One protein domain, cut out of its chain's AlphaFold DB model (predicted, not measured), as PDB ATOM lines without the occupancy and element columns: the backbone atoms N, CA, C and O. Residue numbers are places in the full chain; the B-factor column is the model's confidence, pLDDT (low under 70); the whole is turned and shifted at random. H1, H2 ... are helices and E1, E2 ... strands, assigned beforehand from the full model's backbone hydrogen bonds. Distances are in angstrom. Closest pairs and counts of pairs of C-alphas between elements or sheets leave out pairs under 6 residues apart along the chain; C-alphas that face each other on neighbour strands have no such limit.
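What this domain is: This is residues 280 to 406 of the 562 residues of the protein "SGNH_hydro domain-containing protein" of Rhodococcus sp. JVH1 (UniProt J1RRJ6). Picture two five-stranded sheets face to face, a sandwich through which the chain winds as a jelly roll, with a long loop, residues 284 to 299, between E1 and E2. The one small helix, H1, only grazes one sheet. The printed part has 127 residues, in the order E1 E2 H1 E3 E4 E5 E6 E7 E8 E9 E10, mostly strand, with under half of the residues in named elements. One sheet, E2 E4 E9 E6 E7, is all antiparallel; the other is branched at E10, its neighbour pairs antiparallel. The whole is compact, with a radius of gyration of the C-alphas of 13.4 A, and rounded, spanning 36 by 35 by 25 A.

How they stand to each other: Start at E1, residues 281 to 283, antiparallel to E10, residues 395 to 404, with N 283 and O 401 at 2.8 A. On the same side of E10 find E3, residues 321 to 324, with N 323 and O 396 at 2.9 A. On the other side of E10 is E5, residues 344 to 351, with N 346 and O 402 at 2.9 A; E8, residues 372 to 380, is the antiparallel neighbour of E5 on the other side of it from E10, with N 347 and O 377 at 2.9 A. This branched sheet is strongly twisted, and E8 bends by 52 degrees at residue 375. H1, residues 312 to 315, only grazes it; C-alphas 312 and 321, its closest to E3, are 7.7 A apart. H1 is too short for an O i to N i+4 pair, and its one O i to N i+3 pair is not within range. In the second sheet, E2, residues 300 to 302, is the antiparallel neighbour of E4, residues 333 to 337, with N 302 and O 333 at 2.8 A. E4 neighbours E9, residues 385 to 390, by N 388 and O 334, 2.8 A. E9 neighbours E6, residues 355 to 360, by N 359 and O 387, 2.8 A. E6 and E7, residues 366 to 369, form a hairpin, with N 358 and O 366 at 2.8 A. The facing parts of the sandwich, two sheets face to face, are 9.1 A centre to centre. Its jelly roll, one long hairpin wound over both sheets, nests E3 with E10, E4 with E9, E5 with E8 and E6 with E7.

Where its parts are: Find C-alpha 281 at (224.269, 75.913, 156.803), where E1 begins. E5 is 22.3 A long, E8 21.4 A, and E10 26.9 A, ending at C-alpha 404, (225.419, 78.460, 150.805).

The domain as a whole: The farthest C-alphas, Ala 328 and Ala 406, are 39.6 A apart. The printed part has no cut, and the link E1 to E2 is long. Mean pLDDT of the printed part is 89.7; residues 305 to 308, 310 and 312 to 314 are under 70.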
ATOM      1  N   ARG A 280     226.959  74.237 153.963       90.62
ATOM      2  CA  ARG A 280     227.003  73.657 155.321       90.62
ATOM      3  C   ARG A 280     225.914  74.183 156.262       90.62
ATOM      4  O   ARG A 280     225.701  73.596 157.316       90.62
ATOM      5  N   GLY A 281     225.206  75.254 155.896       94.69
ATOM      6  CA  GLY A 281     224.269  75.913 156.803       94.69
ATOM      7  C   GLY A 281     225.008  76.703 157.883       94.69
ATOM      8  O   GLY A 281     226.018  77.339 157.587       94.69
ATOM      9  N   TRP A 282     224.479  76.709 159.107       96.75
ATOM     10  CA  TRP A 282     225.029  77.492 160.221       96.75
ATOM     11  C   TRP A 282     226.369  76.947 160.725       96.75
ATOM     12  O   TRP A 282     226.483  75.756 161.009       96.75
ATOM     13  N   ILE A 283     227.345  77.831 160.926       96.00
ATOM     14  CA  ILE A 283     228.656  77.536 161.510       96.00
ATOM     15  C   ILE A 283     228.950  78.589 162.596       96.00
ATOM     16  O   ILE A 283     228.999  79.786 162.281       96.00
ATOM     17  N   PRO A 284     229.157  78.191 163.864       94.62
ATOM     18  CA  PRO A 284     229.508  79.130 164.926       94.62
ATOM     19  C   PRO A 284     230.967  79.613 164.779       94.62
ATOM     20  O   PRO A 284     231.773  78.936 164.139       94.62
ATOM     21  N   PRO A 285     231.342  80.790 165.314       93.12
ATOM     22  CA  PRO A 285     232.722  81.282 165.249       93.12
ATOM     23  C   PRO A 285     233.675  80.529 166.178       93.12
ATOM     24  O   PRO A 285     234.846  80.374 165.840       93.12
ATOM     25  N   SER A 286     233.192  80.009 167.306       90.88
ATOM     26  CA  SER A 286     233.927  79.059 168.143       90.88
ATOM     27  C   SER A 286     233.099  77.815 168.430       90.88
ATOM     28  O   SER A 286     231.908  77.744 168.133       90.88
ATOM     29  N   THR A 287     233.733  76.819 169.043       89.88
ATOM     30  CA  THR A 287     232.999  75.720 169.669       89.88
ATOM     31  C   THR A 287     231.969  76.279 170.670       89.88
ATOM     32  O   THR A 287     232.293  77.230 171.387       89.88
ATOM     33  N   PRO A 288     230.743  75.725 170.737       86.88
ATOM     34  CA  PRO A 288     229.675  76.206 171.630       86.88
ATOM     35  C   PRO A 288     229.951  76.141 173.143       86.88
ATOM     36  O   PRO A 288     229.267  76.797 173.934       86.88
ATOM     37  N   LEU A 289     230.927  75.328 173.545       85.44
ATOM     38  CA  LEU A 289     231.451  75.220 174.907       85.44
ATOM     39  C   LEU A 289     232.993  75.261 174.862       85.44
ATOM     40  O   LEU A 289     233.591  75.500 173.809       85.44
ATOM     41  N   ALA A 290     233.647  75.011 176.000       78.00
ATOM     42  CA  ALA A 290     235.099  75.002 176.136       78.00
ATOM     43  C   ALA A 290     235.789  74.189 175.009       78.00
ATOM     44  O   ALA A 290     235.510  72.994 174.876       78.00
ATOM     45  N   PRO A 291     236.714  74.797 174.236       71.25
ATOM     46  CA  PRO A 291     237.293  74.188 173.032       71.25
ATOM     47  C   PRO A 291     237.952  72.823 173.230       71.25
ATOM     48  O   PRO A 291     237.961  72.012 172.313       71.25
ATOM     49  N   GLY A 292     238.473  72.534 174.427       81.25
ATOM     50  CA  GLY A 292     239.123  71.254 174.727       81.25
ATOM     51  C   GLY A 292     238.191  70.036 174.690       81.25
ATOM     52  O   GLY A 292     238.678  68.910 174.654       81.25
ATOM     53  N   ASN A 293     236.875  70.251 174.670       86.94
ATOM     54  CA  ASN A 293     235.876  69.184 174.691       86.94
ATOM     55  C   ASN A 293     235.483  68.664 173.296       86.94
ATOM     56  O   ASN A 293     234.721  67.700 173.201       86.94
ATOM     57  N   TYR A 294     235.991  69.289 172.230       91.31
ATOM     58  CA  TYR A 294     235.646  68.983 170.841       91.31
ATOM     59  C   TYR A 294     236.892  68.569 170.055       91.31
ATOM     60  O   TYR A 294     237.993  69.043 170.330       91.31
ATOM     61  N   GLU A 295     236.717  67.705 169.054       89.62
ATOM     62  CA  GLU A 295     237.802  67.344 168.127       89.62
ATOM     63  C   GLU A 295     238.040  68.402 167.041       89.62
ATOM     64  O   GLU A 295     239.070  68.396 166.368       89.62
ATOM     65  N   TYR A 296     237.090  69.323 166.870       90.94
ATOM     66  CA  TYR A 296     237.091  70.308 165.799       90.94
ATOM     67  C   TYR A 296     237.143  71.740 166.323       90.94
ATOM     68  O   TYR A 296     236.673  72.056 167.415       90.94
ATOM     69  N   VAL A 297     237.646  72.636 165.474       90.00
ATOM     70  CA  VAL A 297     237.556  74.086 165.662       90.00
ATOM     71  C   VAL A 297     236.863  74.678 164.425       90.00
ATOM     72  O   VAL A 297     237.381  74.516 163.320       90.00
ATOM     73  N   PRO A 298     235.692  75.334 164.560       91.00
ATOM     74  CA  PRO A 298     234.895  75.790 163.411       91.00
ATOM     75  C   PRO A 298     235.558  76.855 162.530       91.00
ATOM     76  O   PRO A 298     235.288  76.924 161.329       91.00
ATOM     77  N   ALA A 299     236.395  77.700 163.131       92.94
ATOM     78  CA  ALA A 299     237.052  78.820 162.474       92.94
ATOM     79  C   ALA A 299     238.445  79.060 163.063       92.94
ATOM     80  O   ALA A 299     238.745  78.671 164.191       92.94
ATOM     81  N   THR A 300     239.303  79.733 162.302       92.69
ATOM     82  CA  THR A 300     240.613  80.159 162.803       92.69
ATOM     83  C   THR A 300     240.459  81.478 163.550       92.69
ATOM     84  O   THR A 300     239.937  82.444 162.995       92.69
ATOM     85  N   LEU A 301     240.927  81.523 164.796       91.31
ATOM     86  CA  LEU A 301     240.876  82.707 165.654       91.31
ATOM     87  C   LEU A 301     242.256  83.358 165.701       91.31
ATOM     88  O   LEU A 301     243.240  82.694 166.028       91.31
ATOM     89  N   LEU A 302     242.332  84.644 165.369       88.56
ATOM     90  CA  LEU A 302     243.585  85.376 165.242       88.56
ATOM     91  C   LEU A 302     243.648  86.580 166.197       88.56
ATOM     92  O   LEU A 302     242.652  87.292 166.349       88.56
ATOM     93  N   PRO A 303     244.832  86.863 166.772       82.94
ATOM     94  CA  PRO A 303     246.032  86.015 166.746       82.94
ATOM     95  C   PRO A 303     245.871  84.752 167.622       82.94
ATOM     96  O   PRO A 303     245.094  84.727 168.576       82.94
ATOM     97  N   ASN A 304     246.614  83.690 167.299       78.19
ATOM     98  CA  ASN A 304     246.507  82.404 167.999       78.19
ATOM     99  C   ASN A 304     246.825  82.535 169.503       78.19
ATOM    100  O   ASN A 304     247.802  83.183 169.878       78.19
ATOM    101  N   GLY A 305     246.058  81.838 170.352       68.06
ATOM    102  CA  GLY A 305     246.338  81.707 171.790       68.06
ATOM    103  C   GLY A 305     245.697  82.761 172.701       68.06
ATOM    104  O   GLY A 305     246.045  82.817 173.879       68.06
ATOM    105  N   PHE A 306     244.778  83.583 172.187       65.19
ATOM    106  CA  PHE A 306     243.996  84.515 173.007       65.19
ATOM    107  C   PHE A 306     242.878  83.814 173.787       65.19
ATOM    108  O   PHE A 306     242.375  82.763 173.385       65.19
ATOM    109  N   ALA A 307     242.496  84.414 174.918       63.66
ATOM    110  CA  ALA A 307     241.328  83.993 175.679       63.66
ATOM    111  C   ALA A 307     240.047  84.256 174.870       63.66
ATOM    112  O   ALA A 307     239.953  85.244 174.146       63.66
ATOM    113  N   LEU A 308     239.070  83.356 174.990       69.00
ATOM    114  CA  LEU A 308     237.755  83.538 174.387       69.00
ATOM    115  C   LEU A 308     236.887  84.344 175.351       69.00
ATOM    116  O   LEU A 308     236.609  83.878 176.455       69.00
ATOM    117  N   ASP A 309     236.444  85.525 174.926       70.06
ATOM    118  CA  ASP A 309     235.290  86.182 175.542       70.06
ATOM    119  C   ASP A 309     234.021  85.590 174.909       70.06
ATOM    120  O   ASP A 309     233.468  86.110 173.934       70.06
ATOM    121  N   ASP A 310     233.666  84.395 175.390       67.50
ATOM    122  CA  ASP A 310     232.486  83.650 174.957       67.50
ATOM    123  C   ASP A 310     231.215  84.390 175.399       67.50
ATOM    124  O   ASP A 310     230.932  84.560 176.590       67.50
ATOM    125  N   LEU A 311     230.422  84.809 174.415       74.69
ATOM    126  CA  LEU A 311     229.195  85.565 174.630       74.69
ATOM    127  C   LEU A 311     227.962  84.682 174.755       74.69
ATOM    128  O   LEU A 311     226.865  85.204 174.944       74.69
ATOM    129  N   THR A 312     228.097  83.362 174.681       66.19
ATOM    130  CA  THR A 312     226.975  82.427 174.587       66.19
ATOM    131  C   THR A 312     225.894  82.672 175.648       66.19
ATOM    132  O   THR A 312     224.707  82.684 175.336       66.19
ATOM    133  N   THR A 313     226.276  82.969 176.893       68.44
ATOM    134  CA  THR A 313     225.328  83.269 177.992       68.44
ATOM    135  C   THR A 313     224.877  84.737 178.056       68.44
ATOM    136  O   THR A 313     223.930  85.083 178.773       68.44
ATOM    137  N   GLN A 314     225.544  85.618 177.313       69.94
ATOM    138  CA  GLN A 314     225.231  87.039 177.206       69.94
ATOM    139  C   GLN A 314     224.270  87.331 176.051       69.94
ATOM    140  O   GLN A 314     223.374  88.144 176.235       69.94
ATOM    141  N   VAL A 315     224.419  86.655 174.907       76.50
ATOM    142  CA  VAL A 315     223.601  86.882 173.698       76.50
ATOM    143  C   VAL A 315     222.688  85.705 173.338       76.50
ATOM    144  O   VAL A 315     221.871  85.823 172.427       76.50
ATOM    145  N   GLY A 316     222.811  84.577 174.047       79.19
ATOM    146  CA  GLY A 316     221.969  83.389 173.877       79.19
ATOM    147  C   GLY A 316     222.213  82.616 172.581       79.19
ATOM    148  O   GLY A 316     221.423  81.741 172.251       79.19
ATOM    149  N   ILE A 317     223.278  82.934 171.837       89.44
ATOM    150  CA  ILE A 317     223.668  82.252 170.596       89.44
ATOM    151  C   ILE A 317     224.915  81.410 170.879       89.44
ATOM    152  O   ILE A 317     225.972  81.990 171.154       89.44
ATOM    153  N   PRO A 318     224.822  80.072 170.821       89.88
ATOM    154  CA  PRO A 318     225.957  79.206 171.105       89.88
ATOM    155  C   PRO A 318     227.170  79.433 170.206       89.88
ATOM    156  O   PRO A 318     227.050  79.511 168.983       89.88
ATOM    157  N   GLY A 319     228.343  79.500 170.838       89.50
ATOM    158  CA  GLY A 319     229.637  79.646 170.174       89.50
ATOM    159  C   GLY A 319     229.924  81.056 169.667       89.50
ATOM    160  O   GLY A 319     230.847  81.219 168.878       89.50
ATOM    161  N   SER A 320     229.134  82.054 170.077       91.81
ATOM    162  CA  SER A 320     229.332  83.461 169.713       91.81
ATOM    163  C   SER A 320     230.534  84.082 170.429       91.81
ATOM    164  O   SER A 320     230.833  83.764 171.579       91.81
ATOM    165  N   LEU A 321     231.214  85.007 169.748       90.44
ATOM    166  CA  LEU A 321     232.436  85.644 170.240       90.44
ATOM    167  C   LEU A 321     232.327  87.162 170.222       90.44
ATOM    168  O   LEU A 321     231.791  87.746 169.277       90.44
ATOM    169  N   TRP A 322     232.924  87.806 171.222       90.50
ATOM    170  CA  TRP A 322     233.203  89.234 171.165       90.50
ATOM    171  C   TRP A 322     234.514  89.494 170.412       90.50
ATOM    172  O   TRP A 322     235.586  89.043 170.819       90.50
ATOM    173  N   LEU A 323     234.432  90.226 169.299       90.88
ATOM    174  CA  LEU A 323     235.581  90.625 168.489       90.88
ATOM    175  C   LEU A 323     235.899  92.089 168.768       90.88
ATOM    176  O   LEU A 323     235.041  92.955 168.597       90.88
ATOM    177  N   GLN A 324     237.144  92.378 169.144       90.44
ATOM    178  CA  GLN A 324     237.611  93.754 169.304       90.44
ATOM    179  C   GLN A 324     239.111  93.842 169.070       90.44
ATOM    180  O   GLN A 324     239.915  93.467 169.924       90.44
ATOM    181  N   ARG A 325     239.482  94.418 167.925       88.12
ATOM    182  CA  ARG A 325     240.880  94.510 167.521       88.12
ATOM    183  C   ARG A 325     241.694  95.382 168.478       88.12
ATOM    184  O   ARG A 325     241.406  96.575 168.630       88.12
ATOM    185  N   GLY A 326     242.756  94.802 169.033       81.75
ATOM    186  CA  GLY A 326     243.682  95.461 169.956       81.75
ATOM    187  C   GLY A 326     243.244  95.427 171.422       81.75
ATOM    188  O   GLY A 326     243.879  96.080 172.251       81.75
ATOM    189  N   HIS A 327     242.182  94.688 171.758       83.94
ATOM    190  CA  HIS A 327     241.824  94.424 173.149       83.94
ATOM    191  C   HIS A 327     242.644  93.245 173.692       83.94
ATOM    192  O   HIS A 327     242.805  92.227 173.028       83.94
ATOM    193  N   ALA A 328     243.158  93.359 174.919       75.94
ATOM    194  CA  ALA A 328     244.125  92.399 175.463       75.94
ATOM    195  C   ALA A 328     243.569  90.977 175.681       75.94
ATOM    196  O   ALA A 328     244.349  90.040 175.834       75.94
ATOM    197  N   SER A 329     242.245  90.816 175.722       75.44
ATOM    198  CA  SER A 329     241.571  89.542 176.003       75.44
ATOM    199  C   SER A 329     240.650  89.053 174.888       75.44
ATOM    200  O   SER A 329     239.926  88.095 175.126       75.44
ATOM    201  N   ASN A 330     240.628  89.704 173.717       81.31
ATOM    202  CA  ASN A 330     239.641  89.396 172.678       81.31
ATOM    203  C   ASN A 330     240.327  88.911 171.407       81.31
ATOM    204  O   ASN A 330     241.495  89.203 171.158       81.31
ATOM    205  N   VAL A 331     239.564  88.197 170.586       86.25
ATOM    206  CA  VAL A 331     239.989  87.829 169.239       86.25
ATOM    207  C   VAL A 331     239.930  89.077 168.350       86.25
ATOM    208  O   VAL A 331     238.935  89.810 168.348       86.25
ATOM    209  N   ASP A 332     240.995  89.321 167.589       90.31
ATOM    210  CA  ASP A 332     241.087  90.455 166.663       90.31
ATOM    211  C   ASP A 332     240.387  90.152 165.334       90.31
ATOM    212  O   ASP A 332     239.796  91.041 164.713       90.31
ATOM    213  N   GLU A 333     240.513  88.909 164.868       92.69
ATOM    214  CA  GLU A 333     240.012  88.458 163.576       92.69
ATOM    215  C   GLU A 333     239.578  86.992 163.629       92.69
ATOM    216  O   GLU A 333     240.245  86.145 164.220       92.69
ATOM    217  N   VAL A 334     238.466  86.690 162.963       94.94
ATOM    218  CA  VAL A 334     237.991  85.324 162.736       94.94
ATOM    219  C   VAL A 334     238.064  85.030 161.246       94.94
ATOM    220  O   VAL A 334     237.538  85.791 160.435       94.94
ATOM    221  N   ALA A 335     238.708  83.926 160.879       95.69
ATOM    222  CA  ALA A 335     238.797  83.459 159.503       95.69
ATOM    223  C   ALA A 335     238.033  82.140 159.340       95.69
ATOM    224  O   ALA A 335     238.390  81.113 159.928       95.69
ATOM    225  N   TYR A 336     236.988  82.169 158.514       96.44
ATOM    226  CA  TYR A 336     236.236  80.980 158.128       96.44
ATOM    227  C   TYR A 336     236.819  80.376 156.855       96.44
ATOM    228  O   TYR A 336     236.880  81.044 155.821       96.44
ATOM    229  N   THR A 337     237.175  79.094 156.914       95.75
ATOM    230  CA  THR A 337     237.450  78.282 155.722       95.75
ATOM    231  C   THR A 337     236.133  77.739 155.190       95.75
ATOM    232  O   THR A 337     235.408  77.076 155.931       95.75
ATOM    233  N   LEU A 338     235.823  78.019 153.926       94.94
ATOM    234  CA  LEU A 338     234.564  77.673 153.268       94.94
ATOM    235  C   LEU A 338     234.698  76.394 152.438       94.94
ATOM    236  O   LEU A 338     235.777  76.077 151.934       94.94
ATOM    237  N   SER A 339     233.592  75.669 152.266       92.38
ATOM    238  CA  SER A 339     233.573  74.483 151.402       92.38
ATOM    239  C   SER A 339     233.803  74.856 149.940       92.38
ATOM    240  O   SER A 339     233.416  75.936 149.475       92.38
ATOM    241  N   ALA A 340     234.371  73.922 149.177       88.62
ATOM    242  CA  ALA A 340     234.428  74.052 147.727       88.62
ATOM    243  C   ALA A 340     233.012  74.214 147.140       88.62
ATOM    244  O   ALA A 340     232.075  73.545 147.567       88.62
ATOM    245  N   GLY A 341     232.857  75.114 146.165       88.75
ATOM    246  CA  GLY A 341     231.557  75.400 145.547       88.75
ATOM    247  C   GLY A 341     230.665  76.375 146.327       88.75
ATOM    248  O   GLY A 341     229.538  76.622 145.900       88.75
ATOM    249  N   THR A 342     231.151  76.970 147.424       94.00
ATOM    250  CA  THR A 342     230.417  78.026 148.140       94.00
ATOM    251  C   THR A 342     230.131  79.211 147.214       94.00
ATOM    252  O   THR A 342     231.033  79.854 146.680       94.00
ATOM    253  N   THR A 343     228.848  79.520 147.054       94.38
ATOM    254  CA  THR A 343     228.349  80.603 146.189       94.38
ATOM    255  C   THR A 343     228.033  81.876 146.964       94.38
ATOM    256  O   THR A 343     228.062  82.972 146.405       94.38
ATOM    257  N   ALA A 344     227.721  81.754 148.251       96.12
ATOM    258  CA  ALA A 344     227.413  82.881 149.111       96.12
ATOM    259  C   ALA A 344     227.572  82.502 150.581       96.12
ATOM    260  O   ALA A 344     227.473  81.331 150.945       96.12
ATOM    261  N   VAL A 345     227.741  83.515 151.422       97.62
ATOM    262  CA  VAL A 345     227.635  83.393 152.874       97.62
ATOM    263  C   VAL A 345     226.803  84.534 153.449       97.62
ATOM    264  O   VAL A 345     226.863  85.652 152.934       97.62
ATOM    265  N   ASP A 346     226.049  84.268 154.513       97.38
ATOM    266  CA  ASP A 346     225.517  85.311 155.398       97.38
ATOM    267  C   ASP A 346     226.329  85.339 156.686       97.38
ATOM    268  O   ASP A 346     226.440  84.324 157.366       97.38
ATOM    269  N   ILE A 347     226.875  86.496 157.035       97.31
ATOM    270  CA  ILE A 347     227.577  86.723 158.298       97.31
ATOM    271  C   ILE A 347     226.597  87.381 159.261       97.31
ATOM    272  O   ILE A 347     225.965  88.374 158.894       97.31
ATOM    273  N   VAL A 348     226.470  86.837 160.471       96.12
ATOM    274  CA  VAL A 348     225.489  87.295 161.458       96.12
ATOM    275  C   VAL A 348     226.190  87.978 162.626       96.12
ATOM    276  O   VAL A 348     227.051  87.378 163.275       96.12
ATOM    277  N   THR A 349     225.824  89.230 162.900       94.44
ATOM    278  CA  THR A 349     226.474  90.060 163.928       94.44
ATOM    279  C   THR A 349     225.477  90.835 164.787       94.44
ATOM    280  O   THR A 349     224.357  91.121 164.366       94.44
ATOM    281  N   THR A 350     225.905  91.208 165.993       92.00
ATOM    282  CA  THR A 350     225.257  92.226 166.835       92.00
ATOM    283  C   THR A 350     226.321  93.233 167.260       92.00
ATOM    284  O   THR A 350     227.383  92.840 167.739       92.00
ATOM    285  N   GLY A 351     226.073  94.529 167.112       89.44
ATOM    286  CA  GLY A 351     227.050  95.556 167.465       89.44
ATOM    287  C   GLY A 351     226.425  96.911 167.778       89.44
ATOM    288  O   GLY A 351     225.220  97.128 167.646       89.44
ATOM    289  N   TYR A 352     227.278  97.823 168.243       87.81
ATOM    290  CA  TYR A 352     226.872  99.087 168.868       87.81
ATOM    291  C   TYR A 352     227.476 100.321 168.176       87.81
ATOM    292  O   TYR A 352     227.473 101.412 168.746       87.81
ATOM    293  N   GLY A 353     227.995 100.147 166.956       88.94
ATOM    294  CA  GLY A 353     228.537 101.209 166.111       88.94
ATOM    295  C   GLY A 353     230.028 101.073 165.819       88.94
ATOM    296  O   GLY A 353     230.773 100.391 166.522       88.94
ATOM    297  N   GLY A 354     230.468 101.723 164.741       91.75
ATOM    298  CA  GLY A 354     231.835 101.625 164.234       91.75
ATOM    299  C   GLY A 354     231.983 100.531 163.179       91.75
ATOM    300  O   GLY A 354     231.131  99.660 163.036       91.75
ATOM    301  N   ASN A 355     233.072 100.575 162.417       94.81
ATOM    302  CA  ASN A 355     233.187  99.769 161.202       94.81
ATOM    303  C   ASN A 355     233.625  98.324 161.478       94.81
ATOM    304  O   ASN A 355     234.620  98.088 162.170       94.81
ATOM    305  N   MET A 356     232.944  97.380 160.833       95.31
ATOM    306  CA  MET A 356     233.368  95.992 160.659       95.31
ATOM    307  C   MET A 356     233.668  95.715 159.186       95.31
ATOM    308  O   MET A 356     233.008  96.257 158.298       95.31
ATOM    309  N   THR A 357     234.680  94.891 158.930       96.88
ATOM    310  CA  THR A 357     235.140  94.555 157.582       96.88
ATOM    311  C   THR A 357     235.143  93.048 157.383       96.88
ATOM    312  O   THR A 357     235.687  92.296 158.193       96.88
ATOM    313  N   PHE A 358     234.575  92.627 156.257       97.25
ATOM    314  CA  PHE A 358     234.546  91.254 155.779       97.25
ATOM    315  C   PHE A 358     235.383  91.162 154.508       97.25
ATOM    316  O   PHE A 358     235.098  91.830 153.514       97.25
ATOM    317  N   THR A 359     236.432  90.351 154.538       98.12
ATOM    318  CA  THR A 359     237.371  90.194 153.426       98.12
ATOM    319  C   THR A 359     237.228  88.791 152.847       98.12
ATOM    320  O   THR A 359     237.761  87.846 153.434       98.12
ATOM    321  N   PRO A 360     236.490  88.618 151.737       97.69
ATOM    322  CA  PRO A 360     236.457  87.346 151.026       97.69
ATOM    323  C   PRO A 360     237.795  87.061 150.334       97.69
ATOM    324  O   PRO A 360     238.535  87.982 149.986       97.69
ATOM    325  N   ALA A 361     238.083  85.785 150.082       97.12
ATOM    326  CA  ALA A 361     239.228  85.362 149.274       97.12
ATOM    327  C   ALA A 361     239.154  85.895 147.835       97.12
ATOM    328  O   ALA A 361     240.181  86.133 147.199       97.12
ATOM    329  N   THR A 362     237.939  86.074 147.312       92.25
ATOM    330  CA  THR A 362     237.687  86.631 145.981       92.25
ATOM    331  C   THR A 362     236.772  87.846 146.051       92.25
ATOM    332  O   THR A 362     235.739  87.820 146.710       92.25
ATOM    333  N   GLY A 363     237.120  88.903 145.313       91.69
ATOM    334  CA  GLY A 363     236.357  90.153 145.280       91.69
ATOM    335  C   GLY A 363     236.929  91.237 146.195       91.69
ATOM    336  O   GLY A 363     238.072  91.160 146.640       91.69
ATOM    337  N   SER A 364     236.147  92.296 146.415       94.38
ATOM    338  CA  SER A 364     236.541  93.427 147.263       94.38
ATOM    339  C   SER A 364     236.036  93.251 148.698       94.38
ATOM    340  O   SER A 364     234.943  92.712 148.883       94.38
ATOM    341  N   PRO A 365     236.781  93.738 149.710       96.19
ATOM    342  CA  PRO A 365     236.291  93.790 151.081       96.19
ATOM    343  C   PRO A 365     234.977  94.567 151.191       96.19
ATOM    344  O   PRO A 365     234.787  95.589 150.525       96.19
ATOM    345  N   VAL A 366     234.098  94.101 152.072       96.75
ATOM    346  CA  VAL A 366     232.849  94.773 152.430       96.75
ATOM    347  C   VAL A 366     233.020  95.373 153.816       96.75
ATOM    348  O   VAL A 366     233.287  94.650 154.771       96.75
ATOM    349  N   THR A 367     232.859  96.689 153.928       96.56
ATOM    350  CA  THR A 367     232.878  97.396 155.212       96.56
ATOM    351  C   THR A 367     231.503  97.970 155.490       96.56
ATOM    352  O   THR A 367     230.946  98.677 154.651       96.56
ATOM    353  N   ILE A 368     230.973  97.680 156.673       94.69
ATOM    354  CA  ILE A 368     229.682  98.188 157.138       94.69
ATOM    355  C   ILE A 368     229.790  98.672 158.580       94.69
ATOM    356  O   ILE A 368     230.727  98.318 159.299       94.69
ATOM    357  N   ASP A 369     228.831  99.486 159.001       93.62
ATOM    358  CA  ASP A 369     228.699  99.862 160.404       93.62
ATOM    359  C   ASP A 369     228.170  98.674 161.225       93.62
ATOM    360  O   ASP A 369     227.312  97.923 160.760       93.62
ATOM    361  N   SER A 370     228.706  98.490 162.431       89.38
ATOM    362  CA  SER A 370     228.377  97.364 163.303       89.38
ATOM    363  C   SER A 370     227.033  97.498 164.015       89.38
ATOM    364  O   SER A 370     226.607  96.546 164.663       89.38
ATOM    365  N   THR A 371     226.358  98.649 163.922       92.62
ATOM    366  CA  THR A 371     225.110  98.903 164.648       92.62
ATOM    367  C   THR A 371     224.008  97.949 164.219       92.62
ATOM    368  O   THR A 371     223.634  97.876 163.048       92.62
ATOM    369  N   GLY A 372     223.403  97.306 165.209       89.56
ATOM    370  CA  GLY A 372     222.189  96.526 165.043       89.56
ATOM    371  C   GLY A 372     222.248  95.229 165.823       89.56
ATOM    372  O   GLY A 372     223.286  94.846 166.360       89.56
ATOM    373  N   ASP A 373     221.110  94.555 165.881       88.50
ATOM    374  CA  ASP A 373     220.975  93.274 166.552       88.50
ATOM    375  C   ASP A 373     220.638  92.177 165.539       88.50
ATOM    376  O   ASP A 373     219.668  92.308 164.791       88.50
ATOM    377  N   ARG A 374     221.452  91.112 165.516       89.94
ATOM    378  CA  ARG A 374     221.315  89.940 164.633       89.94
ATOM    379  C   ARG A 374     221.195  90.347 163.159       89.94
ATOM    380  O   ARG A 374     220.322  89.885 162.426       89.94
ATOM    381  N   VAL A 375     222.090  91.232 162.730       92.38
ATOM    382  CA  VAL A 375     222.185  91.748 161.363       92.38
ATOM    383  C   VAL A 375     222.827  90.701 160.460       92.38
ATOM    384  O   VAL A 375     223.867  90.138 160.794       92.38
ATOM    385  N   PHE A 376     222.229  90.477 159.289       94.75
ATOM    386  CA  PHE A 376     222.737  89.564 158.268       94.75
ATOM    387  C   PHE A 376     223.452  90.350 157.174       94.75
ATOM    388  O   PHE A 376     222.842  91.184 156.503       94.75
ATOM    389  N   THR A 377     224.731  90.051 156.957       96.31
ATOM    390  CA  THR A 377     225.503  90.618 155.847       96.31
ATOM    391  C   THR A 377     225.869  89.547 154.838       96.31
ATOM    392  O   THR A 377     226.638  88.632 155.133       96.31
ATOM    393  N   ARG A 378     225.336  89.684 153.623       96.31
ATOM    394  CA  ARG A 378     225.576  88.766 152.510       96.31
ATOM    395  C   ARG A 378     226.895  89.084 151.812       96.31
ATOM    396  O   ARG A 378     227.084  90.201 151.336       96.31
ATOM    397  N   ILE A 379     227.733  88.067 151.632       97.12
ATOM    398  CA  ILE A 379     228.885  88.095 150.723       97.12
ATOM    399  C   ILE A 379     228.647  87.064 149.616       97.12
ATOM    400  O   ILE A 379     228.453  85.880 149.885       97.12
ATOM    401  N   THR A 380     228.637  87.507 148.360       95.81
ATOM    402  CA  THR A 380     228.467  86.640 147.181       95.81
ATOM    403  C   THR A 380     229.811  86.271 146.575       95.81
ATOM    404  O   THR A 380     230.679  87.134 146.468       95.81
ATOM    405  N   ASN A 381     229.949  85.031 146.108       94.12
ATOM    406  CA  ASN A 381     231.181  84.475 145.546       94.12
ATOM    407  C   ASN A 381     232.407  84.745 146.441       94.12
ATOM    408  O   ASN A 381     233.367  85.368 145.985       94.12
ATOM    409  N   PRO A 382     232.377  84.321 147.719       96.19
ATOM    410  CA  PRO A 382     233.432  84.647 148.677       96.19
ATOM    411  C   PRO A 382     234.769  83.941 148.393       96.19
ATOM    412  O   PRO A 382     235.801  84.345 148.924       96.19
ATOM    413  N   GLY A 383     234.767  82.888 147.572       95.19
ATOM    414  CA  GLY A 383     235.935  82.044 147.347       95.19
ATOM    415  C   GLY A 383     236.128  81.050 148.493       95.19
ATOM    416  O   GLY A 383     235.156  80.547 149.049       95.19
ATOM    417  N   SER A 384     237.380  80.737 148.829       95.81
ATOM    418  CA  SER A 384     237.718  79.699 149.815       95.81
ATOM    419  C   SER A 384     237.675  80.159 151.271       95.81
ATOM    420  O   SER A 384     237.639  79.317 152.164       95.81
ATOM    421  N   THR A 385     237.730  81.465 151.537       97.38
ATOM    422  CA  THR A 385     237.772  82.002 152.902       97.38
ATOM    423  C   THR A 385     237.027  83.323 153.017       97.38
ATOM    424  O   THR A 385     236.889  84.058 152.038       97.38
ATOM    425  N   VAL A 386     236.584  83.645 154.233       98.06
ATOM    426  CA  VAL A 386     236.151  84.994 154.615       98.06
ATOM    427  C   VAL A 386     236.769  85.350 155.958       98.06
ATOM    428  O   VAL A 386     236.561  84.645 156.946       98.06
ATOM    429  N   ASN A 387     237.496  86.463 155.984       97.69
ATOM    430  CA  ASN A 387     238.093  87.011 157.195       97.69
ATOM    431  C   ASN A 387     237.232  88.152 157.730       97.69
ATOM    432  O   ASN A 387     236.772  89.003 156.967       97.69
ATOM    433  N   ILE A 388     237.030  88.177 159.040       97.06
ATOM    434  CA  ILE A 388     236.088  89.064 159.714       97.06
ATOM    435  C   ILE A 388     236.810  89.775 160.848       97.06
ATOM    436  O   ILE A 388     237.334  89.125 161.751       97.06
ATOM    437  N   HIS A 389     236.803  91.105 160.832       94.81
ATOM    438  CA  HIS A 389     237.397  91.899 161.901       94.81
ATOM    439  C   HIS A 389     236.729  93.264 162.063       94.81
ATOM    440  O   HIS A 389     236.099  93.791 161.145       94.81
ATOM    441  N   ALA A 390     236.933  93.875 163.227       93.25
ATOM    442  CA  ALA A 390     236.546  95.255 163.488       93.25
ATOM    443  C   ALA A 390     237.670  96.242 163.132       93.25
ATOM    444  O   ALA A 390     238.856  95.889 163.055       93.25
ATOM    445  N   ALA A 391     237.315  97.518 162.982       91.94
ATOM    446  CA  ALA A 391     238.278  98.603 163.134       91.94
ATOM    447  C   ALA A 391     238.909  98.578 164.543       91.94
ATOM    448  O   ALA A 391     238.332  98.059 165.498       91.94
ATOM    449  N   SER A 392     240.111  99.145 164.689       89.94
ATOM    450  CA  SER A 392     240.793  99.185 165.991       89.94
ATOM    451  C   SER A 392     239.939  99.906 167.040       89.94
ATOM    452  O   SER A 392     239.416 100.988 166.777       89.94
ATOM    453  N   GLY A 393     239.786  99.286 168.213       87.56
ATOM    454  CA  GLY A 393     238.977  99.816 169.314       87.56
ATOM    455  C   GLY A 393     237.462  99.621 169.175       87.56
ATOM    456  O   GLY A 393     236.752  99.871 170.145       87.56
ATOM    457  N   VAL A 394     236.964  99.134 168.033       91.00
ATOM    458  CA  VAL A 394     235.541  98.825 167.817       91.00
ATOM    459  C   VAL A 394     235.261  97.384 168.235       91.00
ATOM    460  O   VAL A 394     235.974  96.477 167.814       91.00
ATOM    461  N   GLY A 395     234.241  97.186 169.072       90.38
ATOM    462  CA  GLY A 395     233.808  95.872 169.548       90.38
ATOM    463  C   GLY A 395     232.441  95.479 168.989       90.38
ATOM    464  O   GLY A 395     231.539  96.317 168.934       90.38
ATOM    465  N   PHE A 396     232.283  94.220 168.586       92.69
ATOM    466  CA  PHE A 396     230.991  93.653 168.194       92.69
ATOM    467  C   PHE A 396     230.927  92.150 168.496       92.69
ATOM    468  O   PHE A 396     231.950  91.480 168.623       92.69
ATOM    469  N   ALA A 397     229.713  91.614 168.585       92.44
ATOM    470  CA  ALA A 397     229.453  90.190 168.718       92.44
ATOM    471  C   ALA A 397     229.348  89.545 167.330       92.44
ATOM    472  O   ALA A 397     228.451  89.870 166.545       92.44
ATOM    473  N   LEU A 398     230.245  88.607 167.031       94.25
ATOM    474  CA  LEU A 398     230.105  87.699 165.899       94.25
ATOM    475  C   LEU A 398     229.288  86.491 166.355       94.25
ATOM    476  O   LEU A 398     229.678  85.788 167.287       94.25
ATOM    477  N   LEU A 399     228.146  86.263 165.711       94.44
ATOM    478  CA  LEU A 399     227.201  85.225 166.118       94.44
ATOM    479  C   LEU A 399     227.417  83.925 165.337       94.44
ATOM    480  O   LEU A 399     227.332  82.848 165.916       94.44
ATOM    481  N   GLY A 400     227.726  84.025 164.044       95.56
ATOM    482  CA  GLY A 400     227.949  82.878 163.165       95.56
ATOM    483  C   GLY A 400     227.982  83.257 161.693       95.56
ATOM    484  O   GLY A 400     227.813  84.422 161.323       95.56
ATOM    485  N   ILE A 401     228.195  82.250 160.855       97.12
ATOM    486  CA  ILE A 401     228.094  82.349 159.400       97.12
ATOM    487  C   ILE A 401     227.147  81.271 158.878       97.12
ATOM    488  O   ILE A 401     227.069  80.175 159.430       97.12
ATOM    489  N   ILE A 402     226.422  81.577 157.809       97.19
ATOM    490  CA  ILE A 402     225.592  80.616 157.087       97.19
ATOM    491  C   ILE A 402     226.203  80.430 155.712       97.19
ATOM    492  O   ILE A 402     226.270  81.376 154.927       97.19
ATOM    493  N   GLU A 403     226.656  79.219 155.426       96.00
ATOM    494  CA  GLU A 403     227.259  78.877 154.144       96.00
ATOM    495  C   GLU A 403     226.220  78.349 153.156       96.00
ATOM    496  O   GLU A 403     225.443  77.453 153.499       96.00
ATOM    497  N   TYR A 404     226.274  78.861 151.920       94.69
ATOM    498  CA  TYR A 404     225.419  78.460 150.805       94.69
ATOM    499  C   TYR A 404     226.229  77.992 149.591       94.69
ATOM    500  O   TYR A 404     227.126  78.693 149.110       94.69
ATOM    501  N   ALA A 405     225.834  76.871 148.997       91.62
ATOM    502  CA  ALA A 405     226.368  76.348 147.743       91.62
ATOM    503  C   ALA A 405     225.214  76.139 146.757       91.62
ATOM    504  O   ALA A 405     224.570  75.097 146.757       91.62
ATOM    505  N   ALA A 406     224.934  77.173 145.958       85.38
ATOM    506  CA  ALA A 406     223.819  77.276 145.015       85.38
ATOM    507  C   ALA A 406     222.411  77.091 145.626       85.38
ATOM    508  O   ALA A 406     221.434  77.003 144.889       85.38
TER     509      ALA A 406